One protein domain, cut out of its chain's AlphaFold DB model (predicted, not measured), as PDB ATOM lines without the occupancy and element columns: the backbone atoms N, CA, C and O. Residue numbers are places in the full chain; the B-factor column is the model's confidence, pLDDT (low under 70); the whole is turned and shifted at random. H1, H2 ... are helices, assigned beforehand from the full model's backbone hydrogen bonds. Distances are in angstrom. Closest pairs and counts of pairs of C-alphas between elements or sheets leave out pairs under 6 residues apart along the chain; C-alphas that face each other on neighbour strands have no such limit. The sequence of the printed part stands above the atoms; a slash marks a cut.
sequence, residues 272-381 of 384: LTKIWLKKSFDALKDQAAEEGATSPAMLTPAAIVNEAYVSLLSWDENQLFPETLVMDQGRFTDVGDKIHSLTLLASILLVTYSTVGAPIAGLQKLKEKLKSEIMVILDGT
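AT A GLANCE: This is residues 272 to 381 of the 384 residues of an uncharacterized protein of Mytilus galloprovincialis (UniProt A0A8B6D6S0). An open, flat V: H1, crossed by the shorter H2, makes one arm, and the long H3 with H4 folded back on it as a hairpin makes the other. The printed part has 110 residues with four named helices, H1 to H4 in order, and no named strand: all helix. It is loose, radius of gyration of the C-alphas 18.9 A, spanning 50 by 40 by 20 A.

IN THESE COORDINATES: H1, residues 272 to 290, 27.3 A long, begins at C-alpha 272 (120.435, 83.622, 77.029). H2 is residues 301 to 312, 17.0 A. H3, residues 329 to 356, measures 40.2 A. H4, residues 364 to 379, 22.5 A, ends at C-alpha 379 (120.804, 107.556, 55.998).

HOW THE PARTS SIT: H1, with residues 276 to 284 alone, touches H2 about perpendicular, 75 degrees; the closest C-alphas, Ser 280 and Ala 308, are 5.2 A apart. H2 and H3 are close but not clearly touching. H3, with residues 341 to 349 alone, touches H4, opposite ways at a steep tilt of 42 degrees; closest C-alphas Ser 341 and Leu 378, 6.7 A. Every O i to N i+4 pair is within hydrogen-bond range in H1, H2 and H4; in H3, 23 of 24.

THE WHOLE: The printed part has no cut; the link H2 to H3 is long. pLDDT is under 70 at residues 288 to 299, 358 to 362 and 380 to 381.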
ATOM      1  N   LEU A 272     120.134  82.238  77.415       79.81
ATOM      2  CA  LEU A 272     120.435  83.622  77.029       79.81
ATOM      3  C   LEU A 272     119.423  84.587  77.655       79.81
ATOM      4  O   LEU A 272     119.810  85.595  78.246       79.81
ATOM      5  N   THR A 273     118.137  84.231  77.637       84.38
ATOM      6  CA  THR A 273     117.048  84.989  78.271       84.38
ATOM      7  C   THR A 273     117.271  85.139  79.784       84.38
ATOM      8  O   THR A 273     117.096  86.226  80.337       84.38
ATOM      9  N   LYS A 274     117.734  84.084  80.476       85.25
ATOM     10  CA  LYS A 274     118.090  84.150  81.908       85.25
ATOM     11  C   LYS A 274     119.340  84.990  82.168       85.25
ATOM     12  O   LYS A 274     119.414  85.632  83.213       85.25
ATOM     13  N   ILE A 275     120.330  84.964  81.276       85.81
ATOM     14  CA  ILE A 275     121.558  85.768  81.392       85.81
ATOM     15  C   ILE A 275     121.240  87.255  81.185       85.81
ATOM     16  O   ILE A 275     121.649  88.081  82.000       85.81
ATOM     17  N   TRP A 276     120.450  87.584  80.161       86.50
ATOM     18  CA  TRP A 276     119.964  88.932  79.858       86.50
ATOM     19  C   TRP A 276     119.187  89.544  81.031       86.50
ATOM     20  O   TRP A 276     119.579  90.592  81.537       86.50
ATOM     21  N   LEU A 277     118.179  88.845  81.565       85.94
ATOM     22  CA  LEU A 277     117.408  89.338  82.717       85.94
ATOM     23  C   LEU A 277     118.260  89.509  83.991       85.94
ATOM     24  O   LEU A 277     118.003  90.420  84.779       85.94
ATOM     25  N   LYS A 278     119.294  88.678  84.200       86.12
ATOM     26  CA  LYS A 278     120.253  88.853  85.308       86.12
ATOM     27  C   LYS A 278     121.139  90.082  85.115       86.12
ATOM     28  O   LYS A 278     121.261  90.871  86.043       86.12
ATOM     29  N   LYS A 279     121.696  90.279  83.913       85.81
ATOM     30  CA  LYS A 279     122.494  91.464  83.539       85.81
ATOM     31  C   LYS A 279     121.724  92.759  83.839       85.81
ATOM     32  O   LYS A 279     122.287  93.680  84.420       85.81
ATOM     33  N   SER A 280     120.428  92.795  83.521       83.19
ATOM     34  CA  SER A 280     119.538  93.933  83.801       83.19
ATOM     35  C   SER A 280     119.190  94.092  85.287       83.19
ATOM     36  O   SER A 280     119.133  95.212  85.789       83.19
ATOM     37  N   PHE A 281     118.997  92.989  86.019       84.81
ATOM     38  CA  PHE A 281     118.802  93.017  87.474       84.81
ATOM     39  C   PHE A 281     120.032  93.566  88.210       84.81
ATOM     40  O   PHE A 281     119.886  94.409  89.094       84.81
ATOM     41  N   ASP A 282     121.233  93.109  87.849       85.62
ATOM     42  CA  ASP A 282     122.473  93.576  88.467       85.62
ATOM     43  C   ASP A 282     122.765  95.044  88.117       85.62
ATOM     44  O   ASP A 282     123.132  95.801  89.012       85.62
ATOM     45  N   ALA A 283     122.482  95.491  86.886       83.50
ATOM     46  CA  ALA A 283     122.580  96.905  86.511       83.50
ATOM     47  C   ALA A 283     121.688  97.815  87.382       83.50
ATOM     48  O   ALA A 283     122.185  98.778  87.964       83.50
ATOM     49  N   LEU A 284     120.399  97.485  87.551       81.75
ATOM     50  CA  LEU A 284     119.490  98.238  88.432       81.75
ATOM     51  C   LEU A 284     119.921  98.196  89.905       81.75
ATOM     52  O   LEU A 284     119.760  99.174  90.635       81.75
ATOM     53  N   LYS A 285     120.452  97.057  90.359       80.88
ATOM     54  CA  LYS A 285     120.951  96.875  91.728       80.88
ATOM     55  C   LYS A 285     122.162  97.763  92.011       80.88
ATOM     56  O   LYS A 285     122.256  98.316  93.105       80.88
ATOM     57  N   ASP A 286     123.058  97.898  91.042       80.31
ATOM     58  CA  ASP A 286     124.277  98.681  91.185       80.31
ATOM     59  C   ASP A 286     123.974 100.192  91.037       80.31
ATOM     60  O   ASP A 286     124.424 100.975  91.871       80.31
ATOM     61  N   GLN A 287     123.080 100.598  90.119       73.50
ATOM     62  CA  GLN A 287     122.513 101.964  90.072       73.50
ATOM     63  C   GLN A 287     121.883 102.366  91.426       73.50
ATOM     64  O   GLN A 287     122.191 103.421  91.984       73.50
ATOM     65  N   ALA A 288     121.063 101.486  92.013       68.62
ATOM     66  CA  ALA A 288     120.436 101.709  93.320       68.62
ATOM     67  C   ALA A 288     121.431 101.737  94.503       68.62
ATOM     68  O   ALA A 288     121.063 102.177  95.597       68.62
ATOM     69  N   ALA A 289     122.674 101.283  94.308       68.50
ATOM     70  CA  ALA A 289     123.750 101.409  95.288       68.50
ATOM     71  C   ALA A 289     124.498 102.752  95.175       68.50
ATOM     72  O   ALA A 289     124.973 103.260  96.193       68.50
ATOM     73  N   GLU A 290     124.575 103.349  93.979       64.31
ATOM     74  CA  GLU A 290     125.220 104.653  93.761       64.31
ATOM     75  C   GLU A 290     124.331 105.843  94.175       64.31
ATOM     76  O   GLU A 290     124.832 106.795  94.775       64.31
ATOM     77  N   GLU A 291     123.010 105.793  93.950       59.59
ATOM     78  CA  GLU A 291     122.095 106.935  94.185       59.59
ATOM     79  C   GLU A 291     121.752 107.254  95.664       59.59
ATOM     80  O   GLU A 291     120.891 108.086  95.957       59.59
ATOM     81  N   GLY A 292     122.435 106.653  96.643       53.44
ATOM     82  CA  GLY A 292     122.461 107.202  98.010       53.44
ATOM     83  C   GLY A 292     121.159 107.110  98.829       53.44
ATOM     84  O   GLY A 292     120.934 107.938  99.711       53.44
ATOM     85  N   ALA A 293     120.329 106.091  98.589       54.28
ATOM     86  CA  ALA A 293     119.358 105.549  99.553       54.28
ATOM     87  C   ALA A 293     118.382 106.546 100.237       54.28
ATOM     88  O   ALA A 293     118.252 106.552 101.464       54.28
ATOM     89  N   THR A 294     117.613 107.325  99.462       46.50
ATOM     90  CA  THR A 294     116.431 108.060  99.992       46.50
ATOM     91  C   THR A 294     115.075 107.482  99.580       46.50
ATOM     92  O   THR A 294     114.069 107.770 100.231       46.50
ATOM     93  N   SER A 295     115.028 106.578  98.601       46.28
ATOM     94  CA  SER A 295     113.907 105.656  98.406       46.28
ATOM     95  C   SER A 295     114.383 104.377  97.708       46.28
ATOM     96  O   SER A 295     115.156 104.454  96.755       46.28
ATOM     97  N   PRO A 296     113.941 103.179  98.134       50.50
ATOM     98  CA  PRO A 296     114.076 101.993  97.308       50.50
ATOM     99  C   PRO A 296     113.056 102.102  96.171       50.50
ATOM    100  O   PRO A 296     111.905 101.685  96.319       50.50
ATOM    101  N   ALA A 297     113.473 102.673  95.038       54.16
ATOM    102  CA  ALA A 297     112.798 102.468  93.762       54.16
ATOM    103  C   ALA A 297     112.801 100.954  93.508       54.16
ATOM    104  O   ALA A 297     113.833 100.360  93.203       54.16
ATOM    105  N   MET A 298     111.681 100.303  93.827       56.03
ATOM    106  CA  MET A 298     111.676  98.867  94.096       56.03
ATOM    107  C   MET A 298     112.148  98.078  92.872       56.03
ATOM    108  O   MET A 298     111.645  98.311  91.769       56.03
ATOM    109  N   LEU A 299     113.019  97.082  93.091       68.56
ATOM    110  CA  LEU A 299     113.362  96.050  92.104       68.56
ATOM    111  C   LEU A 299     112.142  95.145  91.866       68.56
ATOM    112  O   LEU A 299     112.073  93.991  92.284       68.56
ATOM    113  N   THR A 300     111.127  95.725  91.234       81.75
ATOM    114  CA  THR A 300     109.931  95.041  90.764       81.75
ATOM    115  C   THR A 300     110.269  94.264  89.493       81.75
ATOM    116  O   THR A 300     111.115  94.709  88.714       81.75
ATOM    117  N   PRO A 301     109.565  93.153  89.208       82.88
ATOM    118  CA  PRO A 301     109.691  92.468  87.923       82.88
ATOM    119  C   PRO A 301     109.486  93.410  86.728       82.88
ATOM    120  O   PRO A 301     110.196  93.293  85.737       82.88
ATOM    121  N   ALA A 302     108.581  94.390  86.846       85.12
ATOM    122  CA  ALA A 302     108.344  95.399  85.816       85.12
ATOM    123  C   ALA A 302     109.560  96.313  85.576       85.12
ATOM    124  O   ALA A 302     109.915  96.545  84.428       85.12
ATOM    125  N   ALA A 303     110.231  96.796  86.630       84.06
ATOM    126  CA  ALA A 303     111.439  97.614  86.481       84.06
ATOM    127  C   ALA A 303     112.576  96.833  85.799       84.06
ATOM    128  O   ALA A 303     113.185  97.337  84.860       84.06
ATOM    129  N   ILE A 304     112.798  95.580  86.215       85.31
ATOM    130  CA  ILE A 304     113.831  94.698  85.644       85.31
ATOM    131  C   ILE A 304     113.556  94.419  84.162       85.31
ATOM    132  O   ILE A 304     114.469  94.496  83.346       85.31
ATOM    133  N   VAL A 305     112.300  94.136  83.802       86.69
ATOM    134  CA  VAL A 305     111.891  93.903  82.408       86.69
ATOM    135  C   VAL A 305     112.004  95.179  81.565       86.69
ATOM    136  O   VAL A 305     112.457  95.102  80.426       86.69
ATOM    137  N   ASN A 306     111.665  96.350  82.112       86.94
ATOM    138  CA  ASN A 306     111.831  97.624  81.410       86.94
ATOM    139  C   ASN A 306     113.308  97.912  81.097       86.94
ATOM    140  O   ASN A 306     113.628  98.195  79.946       86.94
ATOM    141  N   GLU A 307     114.211  97.783  82.077       86.00
ATOM    142  CA  GLU A 307     115.659  97.957  81.855       86.00
ATOM    143  C   GLU A 307     116.200  96.917  80.863       86.00
ATOM    144  O   GLU A 307     117.015  97.229  79.994       86.00
ATOM    145  N   ALA A 308     115.706  95.676  80.935       86.75
ATOM    146  CA  ALA A 308     116.065  94.625  79.993       86.75
ATOM    147  C   ALA A 308     115.703  94.999  78.548       86.75
ATOM    148  O   ALA A 308     116.574  94.930  77.678       86.75
ATOM    149  N   TYR A 309     114.483  95.482  78.290       87.19
ATOM    150  CA  TYR A 309     114.092  95.972  76.964       87.19
ATOM    151  C   TYR A 309     114.852  97.234  76.535       87.19
ATOM    152  O   TYR A 309     115.231  97.330  75.370       87.19
ATOM    153  N   VAL A 310     115.140  98.171  77.446       86.44
ATOM    154  CA  VAL A 310     115.971  99.352  77.136       86.44
ATOM    155  C   VAL A 310     117.388  98.933  76.728       86.44
ATOM    156  O   VAL A 310     117.923  99.473  75.763       86.44
ATOM    157  N   SER A 311     117.969  97.915  77.372       85.38
ATOM    158  CA  SER A 311     119.310  97.416  77.034       85.38
ATOM    159  C   SER A 311     119.428  96.801  75.629       85.38
ATOM    160  O   SER A 311     120.527  96.765  75.080       85.38
ATOM    161  N   LEU A 312     118.315  96.366  75.016       85.69
ATOM    162  CA  LEU A 312     118.280  95.896  73.621       85.69
ATOM    163  C   LEU A 312     118.388  97.042  72.600       85.69
ATOM    164  O   LEU A 312     118.792  96.809  71.467       85.69
ATOM    165  N   LEU A 313     118.062  98.278  72.991       83.06
ATOM    166  CA  LEU A 313     118.167  99.469  72.132       83.06
ATOM    167  C   LEU A 313     119.617  99.951  71.959       83.06
ATOM    168  O   LEU A 313     119.902 100.783  71.102       83.06
ATOM    169  N   SER A 314     120.529  99.434  72.784       79.62
ATOM    170  CA  SER A 314     121.977  99.630  72.700       79.62
ATOM    171  C   SER A 314     122.692  98.278  72.784       79.62
ATOM    172  O   SER A 314     123.602  98.090  73.599       79.62
ATOM    173  N   TRP A 315     122.207  97.302  72.013       79.38
ATOM    174  CA  TRP A 315     122.774  95.958  71.993       79.38
ATOM    175  C   TRP A 315     124.145  95.924  71.304       79.38
ATOM    176  O   TRP A 315     124.482  96.777  70.486       79.38
ATOM    177  N   ASP A 316     124.941  94.921  71.655       76.75
ATOM    178  CA  ASP A 316     126.257  94.654  71.080       76.75
ATOM    179  C   ASP A 316     126.112  93.558  70.019       76.75
ATOM    180  O   ASP A 316     125.632  92.469  70.334       76.75
ATOM    181  N   GLU A 317     126.550  93.822  68.786       70.69
ATOM    182  CA  GLU A 317     126.536  92.866  67.664       70.69
ATOM    183  C   GLU A 317     127.196  91.516  68.009       70.69
ATOM    184  O   GLU A 317     126.852  90.483  67.436       70.69
ATOM    185  N   ASN A 318     128.125  91.506  68.970       71.38
ATOM    186  CA  ASN A 318     128.841  90.312  69.418       71.38
ATOM    187  C   ASN A 318     128.054  89.462  70.441       71.38
ATOM    188  O   ASN A 318     128.512  88.379  70.813       71.38
ATOM    189  N   GLN A 319     126.895  89.926  70.928       76.94
ATOM    190  CA  GLN A 319     126.079  89.233  71.933       76.94
ATOM    191  C   GLN A 319     124.855  88.559  71.290       76.94
ATOM    192  O   GLN A 319     124.059  89.193  70.601       76.94
ATOM    193  N   LEU A 320     124.673  87.259  71.549       78.88
ATOM    194  CA  LEU A 320     123.523  86.496  71.048       78.88
ATOM    195  C   LEU A 320     122.209  87.019  71.648       78.88
ATOM    196  O   LEU A 320     122.121  87.241  72.858       78.88
ATOM    197  N   PHE A 321     121.190  87.187  70.805       82.00
ATOM    198  CA  PHE A 321     119.883  87.709  71.208       82.00
ATOM    199  C   PHE A 321     119.127  86.732  72.141       82.00
ATOM    200  O   PHE A 321     119.274  85.517  71.981       82.00
ATOM    201  N   PRO A 322     118.306  87.217  73.098       84.56
ATOM    202  CA  PRO A 322     117.483  86.357  73.955       84.56
ATOM    203  C   PRO A 322     116.548  85.451  73.141       84.56
ATOM    204  O   PRO A 322     115.890  85.929  72.217       84.56
ATOM    205  N   GLU A 323     116.431  84.167  73.503       81.94
ATOM    206  CA  GLU A 323     115.673  83.171  72.722       81.94
ATOM    207  C   GLU A 323     114.200  83.563  72.525       81.94
ATOM    208  O   GLU A 323     113.610  83.270  71.486       81.94
ATOM    209  N   THR A 324     113.613  84.270  73.495       82.69
ATOM    210  CA  THR A 324     112.228  84.765  73.444       82.69
ATOM    211  C   THR A 324     112.002  85.927  72.473       82.69
ATOM    212  O   THR A 324     110.852  86.277  72.241       82.69
ATOM    213  N   LEU A 325     113.062  86.559  71.950       84.00
ATOM    214  CA  LEU A 325     112.997  87.788  71.139       84.00
ATOM    215  C   LEU A 325     113.713  87.667  69.782       84.00
ATOM    216  O   LEU A 325     113.875  88.662  69.081       84.00
ATOM    217  N   VAL A 326     114.126  86.459  69.381       83.50
ATOM    218  CA  VAL A 326     114.837  86.219  68.108       83.50
ATOM    219  C   VAL A 326     114.009  86.640  66.884       83.50
ATOM    220  O   VAL A 326     114.580  87.093  65.897       83.50
ATOM    221  N   MET A 327     112.675  86.540  66.944       83.31
ATOM    222  CA  MET A 327     111.792  86.991  65.855       83.31
ATOM    223  C   MET A 327     111.840  88.517  65.672       83.31
ATOM    224  O   MET A 327     111.925  89.000  64.547       83.31
ATOM    225  N   ASP A 328     111.887  89.268  66.775       85.88
ATOM    226  CA  ASP A 328     111.932  90.732  66.776       85.88
ATOM    227  C   ASP A 328     113.348  91.314  66.620       85.88
ATOM    228  O   ASP A 328     113.488  92.537  66.567       85.88
ATOM    229  N   GLN A 329     114.405  90.490  66.539       84.94
ATOM    230  CA  GLN A 329     115.804  90.955  66.529       84.94
ATOM    231  C   GLN A 329     116.033  92.088  65.518       84.94
ATOM    232  O   GLN A 329     116.572  93.133  65.879       84.94
ATOM    233  N   GLY A 330     115.560  91.910  64.279       84.38
ATOM    234  CA  GLY A 330     115.665  92.930  63.237       84.38
ATOM    235  C   GLY A 330     114.984  94.244  63.626       84.38
ATOM    236  O   GLY A 330     115.574  95.299  63.437       84.38
ATOM    237  N   ARG A 331     113.799  94.194  64.255       86.12
ATOM    238  CA  ARG A 331     113.068  95.385  64.730       86.12
ATOM    239  C   ARG A 331     113.827  96.130  65.827       86.12
ATOM    240  O   ARG A 331     113.796  97.357  65.860       86.12
ATOM    241  N   PHE A 332     114.490  95.406  66.731       87.19
ATOM    242  CA  PHE A 332     115.298  96.019  67.786       87.19
ATOM    243  C   PHE A 332     116.553  96.694  67.226       87.19
ATOM    244  O   PHE A 332     116.819  97.831  67.612       87.19
ATOM    245  N   THR A 333     117.257  96.063  66.278       85.75
ATOM    246  CA  THR A 333     118.355  96.700  65.526       85.75
ATOM    247  C   THR A 333     117.857  97.959  64.809       85.75
ATOM    248  O   THR A 333     118.352  99.048  65.085       85.75
ATOM    249  N   ASP A 334     116.766  97.851  64.042       86.25
ATOM    250  CA  ASP A 334     116.112  98.959  63.335       86.25
ATOM    251  C   ASP A 334     115.829 100.176  64.235       86.25
ATOM    252  O   ASP A 334     115.909 101.323  63.789       86.25
ATOM    253  N   VAL A 335     115.434  99.954  65.492       87.88
ATOM    254  CA  VAL A 335     115.153 101.030  66.456       87.88
ATOM    255  C   VAL A 335     116.436 101.520  67.135       87.88
ATOM    256  O   VAL A 335     116.566 102.725  67.357       87.88
ATOM    257  N   GLY A 336     117.394 100.631  67.412       86.38
ATOM    258  CA  GLY A 336     118.722 100.968  67.925       86.38
ATOM    259  C   GLY A 336     119.494 101.893  66.983       86.38
ATOM    260  O   GLY A 336     119.971 102.939  67.419       86.38
ATOM    261  N   ASP A 337     119.509 101.599  65.684       85.81
ATOM    262  CA  ASP A 337     120.172 102.420  64.661       85.81
ATOM    263  C   ASP A 337     119.526 103.806  64.550       85.81
ATOM    264  O   ASP A 337     120.203 104.838  64.569       85.81
ATOM    265  N   LYS A 338     118.187 103.865  64.572       86.25
ATOM    266  CA  LYS A 338     117.440 105.134  64.615       86.25
ATOM    267  C   LYS A 338     117.757 105.932  65.888       86.25
ATOM    268  O   LYS A 338     117.872 107.158  65.820       86.25
ATOM    269  N   ILE A 339     117.947 105.278  67.038       87.06
ATOM    270  CA  ILE A 339     118.386 105.919  68.292       87.06
ATOM    271  C   ILE A 339     119.847 106.377  68.202       87.06
ATOM    272  O   ILE A 339     120.154 107.481  68.660       87.06
ATOM    273  N   HIS A 340     120.736 105.601  67.578       86.56
ATOM    274  CA  HIS A 340     122.134 105.968  67.368       86.56
ATOM    275  C   HIS A 340     122.239 107.207  66.474       86.56
ATOM    276  O   HIS A 340     122.814 108.214  66.885       86.56
ATOM    277  N   SER A 341     121.593 107.192  65.306       86.19
ATOM    278  CA  SER A 341     121.541 108.320  64.372       86.19
ATOM    279  C   SER A 341     120.891 109.565  64.990       86.19
ATOM    280  O   SER A 341     121.394 110.677  64.806       86.19
ATOM    281  N   LEU A 342     119.841 109.421  65.812       86.44
ATOM    282  CA  LEU A 342     119.273 110.538  66.582       86.44
ATOM    283  C   LEU A 342     120.224 111.068  67.667       86.44
ATOM    284  O   LEU A 342     120.295 112.281  67.861       86.44
ATOM    285  N   THR A 343     120.966 110.197  68.354       87.69
ATOM    286  CA  THR A 343     121.944 110.571  69.392       87.69
ATOM    287  C   THR A 343     123.152 111.279  68.782       87.69
ATOM    288  O   THR A 343     123.565 112.338  69.259       87.69
ATOM    289  N   LEU A 344     123.671 110.757  67.670       86.56
ATOM    290  CA  LEU A 344     124.741 111.358  66.884       86.56
ATOM    291  C   LEU A 344     124.298 112.739  66.373       86.56
ATOM    292  O   LEU A 344     124.969 113.734  66.652       86.56
ATOM    293  N   LEU A 345     123.117 112.845  65.756       85.94
ATOM    294  CA  LEU A 345     122.544 114.121  65.318       85.94
ATOM    295  C   LEU A 345     122.352 115.107  66.485       85.94
ATOM    296  O   LEU A 345     122.697 116.283  66.360       85.94
ATOM    297  N   ALA A 346     121.849 114.649  67.636       85.81
ATOM    298  CA  ALA A 346     121.695 115.479  68.831       85.81
ATOM    299  C   ALA A 346     123.045 115.981  69.366       85.81
ATOM    300  O   ALA A 346     123.151 117.155  69.726       85.81
ATOM    301  N   SER A 347     124.084 115.140  69.363       88.06
ATOM    302  CA  SER A 347     125.434 115.527  69.784       88.06
ATOM    303  C   SER A 347     126.093 116.517  68.815       88.06
ATOM    304  O   SER A 347     126.627 117.525  69.274       88.06
ATOM    305  N   ILE A 348     125.973 116.332  67.491       85.44
ATOM    306  CA  ILE A 348     126.469 117.302  66.498       85.44
ATOM    307  C   ILE A 348     125.749 118.646  66.655       85.44
ATOM    308  O   ILE A 348     126.401 119.693  66.646       85.44
ATOM    309  N   LEU A 349     124.425 118.647  66.844       83.00
ATOM    310  CA  LEU A 349     123.686 119.876  67.134       83.00
ATOM    311  C   LEU A 349     124.167 120.519  68.445       83.00
ATOM    312  O   LEU A 349     124.442 121.717  68.453       83.00
ATOM    313  N   LEU A 350     124.323 119.757  69.532       85.25
ATOM    314  CA  LEU A 350     124.787 120.278  70.822       85.25
ATOM    315  C   LEU A 350     126.195 120.882  70.721       85.25
ATOM    316  O   LEU A 350     126.421 121.985  71.221       85.25
ATOM    317  N   VAL A 351     127.123 120.221  70.024       85.88
ATOM    318  CA  VAL A 351     128.476 120.736  69.756       85.88
ATOM    319  C   VAL A 351     128.416 121.996  68.890       85.88
ATOM    320  O   VAL A 351     129.051 122.992  69.224       85.88
ATOM    321  N   THR A 352     127.604 122.023  67.832       82.56
ATOM    322  CA  THR A 352     127.473 123.193  66.942       82.56
ATOM    323  C   THR A 352     126.898 124.411  67.679       82.56
ATOM    324  O   THR A 352     127.429 125.517  67.575       82.56
ATOM    325  N   TYR A 353     125.844 124.219  68.475       79.62
ATOM    326  CA  TYR A 353     125.220 125.305  69.235       79.62
ATOM    327  C   TYR A 353     126.066 125.774  70.426       79.62
ATOM    328  O   TYR A 353     126.053 126.967  70.723       79.62
ATOM    329  N   SER A 354     126.828 124.892  71.082       81.69
ATOM    330  CA  SER A 354     127.730 125.279  72.181       81.69
ATOM    331  C   SER A 354     129.024 125.945  71.700       81.69
ATOM    332  O   SER A 354     129.498 126.871  72.354       81.69
ATOM    333  N   THR A 355     129.572 125.537  70.549       80.19
ATOM    334  CA  THR A 355     130.804 126.128  69.989       80.19
ATOM    335  C   THR A 355     130.572 127.462  69.278       80.19
ATOM    336  O   THR A 355     131.404 128.357  69.413       80.19
ATOM    337  N   VAL A 356     129.461 127.630  68.545       74.50
ATOM    338  CA  VAL A 356     129.189 128.876  67.794       74.50
ATOM    339  C   VAL A 356     128.266 129.839  68.555       74.50
ATOM    340  O   VAL A 356     128.373 131.054  68.396       74.50
ATOM    341  N   GLY A 357     127.405 129.330  69.442       72.25
ATOM    342  CA  GLY A 357     126.705 130.127  70.449       72.25
ATOM    343  C   GLY A 357     125.660 131.124  69.927       72.25
ATOM    344  O   GLY A 357     124.873 130.850  69.015       72.25
ATOM    345  N   ALA A 358     125.622 132.295  70.572       63.12
ATOM    346  CA  ALA A 358     124.535 133.276  70.484       63.12
ATOM    347  C   ALA A 358     124.081 133.696  69.063       63.12
ATOM    348  O   ALA A 358     122.870 133.850  68.887       63.12
ATOM    349  N   PRO A 359     124.950 133.843  68.037       65.81
ATOM    350  CA  PRO A 359     124.521 134.230  66.687       65.81
ATOM    351  C   PRO A 359     123.520 133.268  66.027       65.81
ATOM    352  O   PRO A 359     122.748 133.694  65.171       65.81
ATOM    353  N   ILE A 360     123.512 131.984  66.413       66.00
ATOM    354  CA  ILE A 360     122.634 130.961  65.816       66.00
ATOM    355  C   ILE A 360     121.374 130.715  66.668       66.00
ATOM    356  O   ILE A 360     120.392 130.160  66.178       66.00
ATOM    357  N   ALA A 361     121.343 131.166  67.928       61.91
ATOM    358  CA  ALA A 361     120.305 130.809  68.902       61.91
ATOM    359  C   ALA A 361     118.860 131.177  68.489       61.91
ATOM    360  O   ALA A 361     117.918 130.540  68.955       61.91
ATOM    361  N   GLY A 362     118.671 132.161  67.599       65.31
ATOM    362  CA  GLY A 362     117.359 132.540  67.044       65.31
ATOM    363  C   GLY A 362     117.010 131.933  65.672       65.31
ATOM    364  O   GLY A 362     115.908 132.149  65.172       65.31
ATOM    365  N   LEU A 363     117.921 131.197  65.025       71.94
ATOM    366  CA  LEU A 363     117.772 130.749  63.632       71.94
ATOM    367  C   LEU A 363     117.177 129.337  63.533       71.94
ATOM    368  O   LEU A 363     117.835 128.386  63.114       71.94
ATOM    369  N   GLN A 364     115.891 129.207  63.863       71.38
ATOM    370  CA  GLN A 364     115.173 127.925  63.823       71.38
ATOM    371  C   GLN A 364     115.232 127.233  62.443       71.38
ATOM    372  O   GLN A 364     115.492 126.032  62.374       71.38
ATOM    373  N   LYS A 365     115.143 127.991  61.340       76.50
ATOM    374  CA  LYS A 365     115.319 127.460  59.971       76.50
ATOM    375  C   LYS A 365     116.703 126.849  59.716       76.50
ATOM    376  O   LYS A 365     116.831 125.953  58.887       76.50
ATOM    377  N   LEU A 366     117.744 127.326  60.406       72.00
ATOM    378  CA  LEU A 366     119.089 126.753  60.311       72.00
ATOM    379  C   LEU A 366     119.156 125.430  61.080       72.00
ATOM    380  O   LEU A 366     119.721 124.480  60.554       72.00
ATOM    381  N   LYS A 367     118.499 125.322  62.246       72.81
ATOM    382  CA  LYS A 367     118.334 124.043  62.964       72.81
ATOM    383  C   LYS A 367     117.639 122.992  62.095       72.81
ATOM    384  O   LYS A 367     118.095 121.857  62.024       72.81
ATOM    385  N   GLU A 368     116.551 123.381  61.436       79.31
ATOM    386  CA  GLU A 368     115.760 122.508  60.559       79.31
ATOM    387  C   GLU A 368     116.572 122.060  59.338       79.31
ATOM    388  O   GLU A 368     116.659 120.860  59.081       79.31
ATOM    389  N   LYS A 369     117.255 122.989  58.652       80.88
ATOM    390  CA  LYS A 369     118.128 122.645  57.522       80.88
ATOM    391  C   LYS A 369     119.320 121.773  57.947       80.88
ATOM    392  O   LYS A 369     119.639 120.801  57.270       80.88
ATOM    393  N   LEU A 370     119.976 122.098  59.060       77.31
ATOM    394  CA  LEU A 370     121.107 121.320  59.567       77.31
ATOM    395  C   LEU A 370     120.667 119.905  59.970       77.31
ATOM    396  O   LEU A 370     121.388 118.954  59.689       77.31
ATOM    397  N   LYS A 371     119.454 119.742  60.528       80.56
ATOM    398  CA  LYS A 371     118.859 118.418  60.760       80.56
ATOM    399  C   LYS A 371     118.708 117.635  59.451       80.56
ATOM    400  O   LYS A 371     119.134 116.488  59.411       80.56
ATOM    401  N   SER A 372     118.115 118.220  58.404       81.06
ATOM    402  CA  SER A 372     117.886 117.493  57.145       81.06
ATOM    403  C   SER A 372     119.183 117.111  56.431       81.06
ATOM    404  O   SER A 372     119.291 115.994  55.945       81.06
ATOM    405  N   GLU A 373     120.177 118.006  56.400       80.00
ATOM    406  CA  GLU A 373     121.463 117.739  55.734       80.00
ATOM    407  C   GLU A 373     122.274 116.669  56.499       80.00
ATOM    408  O   GLU A 373     122.845 115.782  55.876       80.00
ATOM    409  N   ILE A 374     122.278 116.688  57.844       79.62
ATOM    410  CA  ILE A 374     122.921 115.631  58.655       79.62
ATOM    411  C   ILE A 374     122.202 114.290  58.484       79.62
ATOM    412  O   ILE A 374     122.865 113.273  58.329       79.62
ATOM    413  N   MET A 375     120.866 114.276  58.503       78.62
ATOM    414  CA  MET A 375     120.095 113.033  58.398       78.62
ATOM    415  C   MET A 375     120.337 112.344  57.047       78.62
ATOM    416  O   MET A 375     120.721 111.186  57.035       78.62
ATOM    417  N   VAL A 376     120.313 113.084  55.931       80.12
ATOM    418  CA  VAL A 376     120.663 112.548  54.597       80.12
ATOM    419  C   VAL A 376     122.092 111.980  54.530       80.12
ATOM    420  O   VAL A 376     122.338 111.033  53.784       80.12
ATOM    421  N   ILE A 377     123.040 112.524  55.301       77.25
ATOM    422  CA  ILE A 377     124.413 111.993  55.378       77.25
ATOM    423  C   ILE A 377     124.473 110.679  56.177       77.25
ATOM    424  O   ILE A 377     125.272 109.815  55.827       77.25
ATOM    425  N   LEU A 378     123.645 110.520  57.216       73.12
ATOM    426  CA  LEU A 378     123.577 109.303  58.037       73.12
ATOM    427  C   LEU A 378     122.821 108.183  57.314       73.12
ATOM    428  O   LEU A 378     123.393 107.115  57.108       73.12
ATOM    429  N   ASP A 379     121.615 108.470  56.816       70.06
ATOM    430  CA  ASP A 379     120.804 107.556  55.998       70.06
ATOM    431  C   ASP A 379     121.618 107.042  54.778       70.06
ATOM    432  O   ASP A 379     121.506 105.895  54.350       70.06
ATOM    433  N   GLY A 380     122.505 107.888  54.233       56.97
ATOM    434  CA  GLY A 380     123.421 107.552  53.137       56.97
ATOM    435  C   GLY A 380     124.603 106.637  53.498       56.97
ATOM    436  O   GLY A 380     125.369 106.284  52.601       56.97
ATOM    437  N   THR A 381     124.781 106.254  54.768       53.09
ATOM    438  CA  THR A 381     125.844 105.324  55.208       53.09
ATOM    439  C   THR A 381     125.374 103.890  55.468       53.09
ATOM    440  O   THR A 381     126.218 103.001  55.532       53.09
TER     441      THR A 381